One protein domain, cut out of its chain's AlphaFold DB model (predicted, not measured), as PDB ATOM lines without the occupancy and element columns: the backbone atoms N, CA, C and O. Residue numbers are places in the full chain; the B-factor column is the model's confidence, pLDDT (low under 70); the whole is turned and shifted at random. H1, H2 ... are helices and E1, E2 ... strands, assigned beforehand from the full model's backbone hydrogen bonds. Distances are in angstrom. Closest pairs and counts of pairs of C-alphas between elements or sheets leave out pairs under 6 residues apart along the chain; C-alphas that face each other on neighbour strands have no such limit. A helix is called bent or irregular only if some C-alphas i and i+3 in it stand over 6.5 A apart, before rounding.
ATOM      1  N   SER A   9      84.898 212.224 189.150       90.88
ATOM      2  CA  SER A   9      85.404 212.284 190.532       90.88
ATOM      3  C   SER A   9      84.323 212.351 191.622       90.88
ATOM      4  O   SER A   9      84.639 212.140 192.788       90.88
ATOM      5  N   LEU A  10      83.078 212.680 191.270       91.06
ATOM      6  CA  LEU A  10      81.928 212.757 192.176       91.06
ATOM      7  C   LEU A  10      80.999 211.540 192.063       91.06
ATOM      8  O   LEU A  10      79.997 211.473 192.771       91.06
ATOM      9  N   ILE A  11      81.308 210.590 191.178       92.44
ATOM     10  CA  ILE A  11      80.456 209.439 190.889       92.44
ATOM     11  C   ILE A  11      80.973 208.211 191.640       92.44
ATOM     12  O   ILE A  11      82.152 207.850 191.565       92.44
ATOM     13  N   ILE A  12      80.050 207.550 192.336       94.31
ATOM     14  CA  ILE A  12      80.197 206.163 192.772       94.31
ATOM     15  C   ILE A  12      79.121 205.365 192.043       94.31
ATOM     16  O   ILE A  12      77.939 205.482 192.361       94.31
ATOM     17  N   ASP A  13      79.535 204.589 191.049       93.81
ATOM     18  CA  ASP A  13      78.645 203.816 190.192       93.81
ATOM     19  C   ASP A  13      78.619 202.349 190.631       93.81
ATOM     20  O   ASP A  13      79.644 201.662 190.630       93.81
ATOM     21  N   PHE A  14      77.440 201.869 191.026       95.94
ATOM     22  CA  PHE A  14      77.211 200.488 191.438       95.94
ATOM     23  C   PHE A  14      76.575 199.708 190.290       95.94
ATOM     24  O   PHE A  14      75.361 199.746 190.100       95.94
ATOM     25  N   GLN A  15      77.387 198.933 189.576       94.88
ATOM     26  CA  GLN A  15      76.919 198.020 188.541       94.88
ATOM     27  C   GLN A  15      76.754 196.599 189.099       94.88
ATOM     28  O   GLN A  15      77.192 196.256 190.203       94.88
ATOM     29  N   ARG A  16      76.115 195.721 188.317       93.94
ATOM     30  CA  ARG A  16      75.837 194.334 188.733       93.94
ATOM     31  C   ARG A  16      77.106 193.550 189.096       93.94
ATOM     32  O   ARG A  16      77.090 192.771 190.051       93.94
ATOM     33  N   PHE A  17      78.179 193.740 188.329       95.19
ATOM     34  CA  PHE A  17      79.416 192.952 188.433       95.19
ATOM     35  C   PHE A  17      80.671 193.772 188.742       95.19
ATOM     36  O   PHE A  17      81.729 193.187 188.953       95.19
ATOM     37  N   HIS A  18      80.567 195.097 188.785       96.44
ATOM     38  CA  HIS A  18      81.674 195.969 189.150       96.44
ATOM     39  C   HIS A  18      81.160 197.210 189.875       96.44
ATOM     40  O   HIS A  18      79.977 197.542 189.806       96.44
ATOM     41  N   ILE A  19      82.060 197.909 190.557       97.19
ATOM     42  CA  ILE A  19      81.783 199.205 191.175       97.19
ATOM     43  C   ILE A  19      82.874 200.168 190.731       97.19
ATOM     44  O   ILE A  19      84.053 199.816 190.777       97.19
ATOM     45  N   THR A  20      82.497 201.372 190.323       95.69
ATOM     46  CA  THR A  20      83.435 202.420 189.913       95.69
ATOM     47  C   THR A  20      83.386 203.564 190.920       95.69
ATOM     48  O   THR A  20      82.315 204.072 191.231       95.69
ATOM     49  N   VAL A  21      84.544 203.973 191.442       95.69
ATOM     50  CA  VAL A  21      84.702 205.144 192.317       95.69
ATOM     51  C   VAL A  21      85.627 206.123 191.612       95.69
ATOM     52  O   VAL A  21      86.823 205.852 191.450       95.69
ATOM     53  N   GLY A  22      85.099 207.263 191.171       93.19
ATOM     54  CA  GLY A  22      85.881 208.169 190.342       93.19
ATOM     55  C   GLY A  22      86.228 207.518 189.002       93.19
ATOM     56  O   GLY A  22      85.358 207.150 188.223       93.19
ATOM     57  N   GLN A  23      87.526 207.343 188.760       92.44
ATOM     58  CA  GLN A  23      88.057 206.652 187.578       92.44
ATOM     59  C   GLN A  23      88.525 205.217 187.876       92.44
ATOM     60  O   GLN A  23      89.032 204.537 186.989       92.44
ATOM     61  N   LYS A  24      88.407 204.750 189.127       95.62
ATOM     62  CA  LYS A  24      88.888 203.425 189.537       95.62
ATOM     63  C   LYS A  24      87.746 202.423 189.558       95.62
ATOM     64  O   LYS A  24      86.747 202.645 190.237       95.62
ATOM     65  N   GLN A  25      87.932 201.304 188.866       97.06
ATOM     66  CA  GLN A  25      86.974 200.205 188.827       97.06
ATOM     67  C   GLN A  25      87.425 199.052 189.730       97.06
ATOM     68  O   GLN A  25      88.600 198.690 189.770       97.06
ATOM     69  N   PHE A  26      86.465 198.454 190.427       96.94
ATOM     70  CA  PHE A  26      86.649 197.316 191.316       96.94
ATOM     71  C   PHE A  26      85.755 196.163 190.861       96.94
ATOM     72  O   PHE A  26      84.557 196.350 190.633       96.94
ATOM     73  N   GLN A  27      86.320 194.958 190.779       97.12
ATOM     74  CA  GLN A  27      85.570 193.725 190.520       97.12
ATOM     75  C   GLN A  27      84.808 193.317 191.787       97.12
ATOM     76  O   GLN A  27      85.273 192.516 192.596       97.12
ATOM     77  N   ALA A  28      83.650 193.938 191.999       95.56
ATOM     78  CA  ALA A  28      82.828 193.766 193.186       95.56
ATOM     79  C   ALA A  28      81.341 193.771 192.819       95.56
ATOM     80  O   ALA A  28      80.904 194.498 191.931       95.56
ATOM     81  N   ARG A  29      80.547 192.965 193.530       95.75
ATOM     82  CA  ARG A  29      79.100 192.868 193.307       95.75
ATOM     83  C   ARG A  29      78.346 193.804 194.241       95.75
ATOM     84  O   ARG A  29      78.569 193.780 195.456       95.75
ATOM     85  N   MET A  30      77.392 194.560 193.696       95.69
ATOM     86  CA  MET A  30      76.590 195.515 194.472       95.69
ATOM     87  C   MET A  30      75.884 194.873 195.678       95.69
ATOM     88  O   MET A  30      75.849 195.461 196.755       95.69
ATOM     89  N   ASN A  31      75.403 193.631 195.540       95.12
ATOM     90  CA  ASN A  31      74.703 192.907 196.607       95.12
ATOM     91  C   ASN A  31      75.601 192.543 197.803       95.12
ATOM     92  O   ASN A  31      75.094 192.238 198.876       95.12
ATOM     93  N   THR A  32      76.923 192.579 197.628       95.00
ATOM     94  CA  THR A  32      77.903 192.326 198.691       95.00
ATOM     95  C   THR A  32      78.392 193.635 199.302       95.00
ATOM     96  O   THR A  32      78.593 193.724 200.514       95.00
ATOM     97  N   VAL A  33      78.577 194.667 198.472       96.12
ATOM     98  CA  VAL A  33      79.141 195.947 198.915       96.12
ATOM     99  C   VAL A  33      78.101 196.839 199.581       96.12
ATOM    100  O   VAL A  33      78.405 197.399 200.628       96.12
ATOM    101  N   LEU A  34      76.877 196.947 199.049       96.00
ATOM    102  CA  LEU A  34      75.852 197.842 199.604       96.00
ATOM    103  C   LEU A  34      75.516 197.551 201.080       96.00
ATOM    104  O   LEU A  34      75.488 198.507 201.858       96.00
ATOM    105  N   PRO A  35      75.336 196.286 201.528       96.06
ATOM    106  CA  PRO A  35      75.086 196.009 202.944       96.06
ATOM    107  C   PRO A  35      76.249 196.435 203.850       96.06
ATOM    108  O   PRO A  35      76.031 197.046 204.895       96.06
ATOM    109  N   ARG A  36      77.493 196.168 203.430       96.25
ATOM    110  CA  ARG A  36      78.697 196.551 204.185       96.25
ATOM    111  C   ARG A  36      78.871 198.063 204.228       96.25
ATOM    112  O   ARG A  36      79.114 198.607 205.295       96.25
ATOM    113  N   LEU A  37      78.680 198.738 203.095       94.94
ATOM    114  CA  LEU A  37      78.741 200.192 203.006       94.94
ATOM    115  C   LEU A  37      77.679 200.847 203.893       94.94
ATOM    116  O   LEU A  37      77.995 201.775 204.630       94.94
ATOM    117  N   SER A  38      76.445 200.335 203.878       94.69
ATOM    118  CA  SER A  38      75.376 200.810 204.763       94.69
ATOM    119  C   SER A  38      75.770 200.682 206.236       94.69
ATOM    120  O   SER A  38      75.612 201.636 206.998       94.69
ATOM    121  N   GLN A  39      76.350 199.543 206.631       95.69
ATOM    122  CA  GLN A  39      76.837 199.342 207.994       95.69
ATOM    123  C   GLN A  39      77.981 200.303 208.343       95.69
ATOM    124  O   GLN A  39      77.947 200.918 209.406       95.69
ATOM    125  N   SER A  40      78.952 200.487 207.445       95.38
ATOM    126  CA  SER A  40      80.075 201.408 207.641       95.38
ATOM    127  C   SER A  40      79.630 202.866 207.775       95.38
ATOM    128  O   SER A  40      80.167 203.589 208.611       95.38
ATOM    129  N   ILE A  41      78.627 203.296 206.998       93.81
ATOM    130  CA  ILE A  41      78.029 204.635 207.114       93.81
ATOM    131  C   ILE A  41      77.383 204.804 208.493       93.81
ATOM    132  O   ILE A  41      77.617 205.816 209.149       93.81
ATOM    133  N   LYS A  42      76.626 203.804 208.962       92.56
ATOM    134  CA  LYS A  42      75.978 203.831 210.284       92.56
ATOM    135  C   LYS A  42      76.977 203.838 211.442       92.56
ATOM    136  O   LYS A  42      76.724 204.497 212.441       92.56
ATOM    137  N   SER A  43      78.095 203.121 211.322       95.69
ATOM    138  CA  SER A  43      79.131 203.064 212.364       95.69
ATOM    139  C   SER A  43      80.093 204.254 212.351       95.69
ATOM    140  O   SER A  43      80.863 204.432 213.289       95.69
ATOM    141  N   SER A  44      80.112 205.040 211.275       95.94
ATOM    142  CA  SER A  44      80.999 206.192 211.149       95.94
ATOM    143  C   SER A  44      80.478 207.357 211.992       95.94
ATOM    144  O   SER A  44      79.440 207.916 211.651       95.94
ATOM    145  N   SER A  45      81.270 207.841 212.951       93.00
ATOM    146  CA  SER A  45      80.940 209.010 213.787       93.00
ATOM    147  C   SER A  45      80.594 210.285 213.006       93.00
ATOM    148  O   SER A  45      79.810 211.096 213.485       93.00
ATOM    149  N   ILE A  46      81.150 210.456 211.801       92.69
ATOM    150  CA  ILE A  46      80.915 211.632 210.947       92.69
ATOM    151  C   ILE A  46      79.675 211.431 210.063       92.69
ATOM    152  O   ILE A  46      78.745 212.231 210.074       92.69
ATOM    153  N   LEU A  47      79.661 210.361 209.262       90.69
ATOM    154  CA  LEU A  47      78.603 210.112 208.280       90.69
ATOM    155  C   LEU A  47      77.253 209.740 208.905       90.69
ATOM    156  O   LEU A  47      76.230 210.067 208.314       90.69
ATOM    157  N   SER A  48      77.227 209.109 210.084       89.19
ATOM    158  CA  SER A  48      75.973 208.743 210.756       89.19
ATOM    159  C   SER A  48      75.183 209.959 211.243       89.19
ATOM    160  O   SER A  48      73.976 209.865 211.436       89.19
ATOM    161  N   GLN A  49      75.863 211.090 211.447       89.88
ATOM    162  CA  GLN A  49      75.275 212.348 211.907       89.88
ATOM    163  C   GLN A  49      74.936 213.297 210.753       89.88
ATOM    164  O   GLN A  49      74.376 214.367 210.980       89.88
ATOM    165  N   ARG A  50      75.276 212.941 209.505       89.50
ATOM    166  CA  ARG A  50      74.918 213.769 208.355       89.50
ATOM    167  C   ARG A  50      73.416 213.720 208.126       89.50
ATOM    168  O   ARG A  50      72.869 212.678 207.773       89.50
TER     169      ARG A  50
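Overview. This is residues 9 to 50 of the 262 residues of the protein "TPP_enzyme_C domain-containing protein" of Trichoderma harzianum (UniProt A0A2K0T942). A small sheet of three short strands, E1, E2 and E3, stands at one end of the model, and one helix, H1, starts at an end of the sheet and runs away from it, making a loose V with the sheet as one arm and the helix as the other. The two arms meet only at this corner, and residues 42 to 47, at the far end of the helix and just after it, stick out from the rest. The printed part has 42 residues with three named strands and then one named helix, in the order E1, E2, E3, H1, and the sheet, in the order E1, E2, E3, is antiparallel throughout. The class is mixed, helices and strands. The whole is loose, with a radius of gyration of the C-alphas of 11.4 A, and flat, with spans of 29 by 23 by 10 A.

Arrangement. The sheet is a meander, each strand the antiparallel neighbour of the one before, made of E1, residues 12 to 14, E2, residues 19 to 21, and E3, residues 24 to 26. E2 is the inner strand, and E1 and E3 are the edge strands, which are apart. E1 and E2 form a hairpin with an angle of 178 degrees between their directions; N 13 and O 20 are within hydrogen-bond range at 2.8 A, and N 20 and O 13 at 2.9 A. E2 and E3 form a second hairpin, at 154 degrees, with N 21 and O 24 at 2.8 A and N 19 and O 26 at 2.9 A. H1, residues 30 to 43, is on the sheet but only grazes it, with its residues 30 to 34. The closest C-alphas of E1 and H1 are those of Phe 14 and Met 30, 5.9 A apart. The closest C-alphas of E2 and H1 are those of Ile 19 and Met 30, 7.2 A apart. In H1, 8 of 10 O i to N i+4 pairs are within hydrogen-bond range.

Along the chain. E1 begins at C-alpha 12, at (80.197, 206.163, 192.772), and measures 6.5 A from first to last C-alpha. E2 and E3 each measure 6.7 A. H1 runs 19.6 A from C-alpha 30 at (76.590, 195.515, 194.472) to C-alpha 43 at (79.131, 203.064, 212.364). It is neither bent nor irregular, but only just: C-alphas 32 and 35 are 6.3 A apart.

Size, cuts and confidence. The two C-alphas farthest apart are those of Phe 17 and Gln 49, at 30.7 A. The printed part has no cut, and the links E1 to E2, E2 to E3 and E3 to H1 are tight. Residues 42 to 47, of which 42 and 43 belong to H1, stand free. The mean pLDDT of the printed part is 94.4, and no printed residue is under 70.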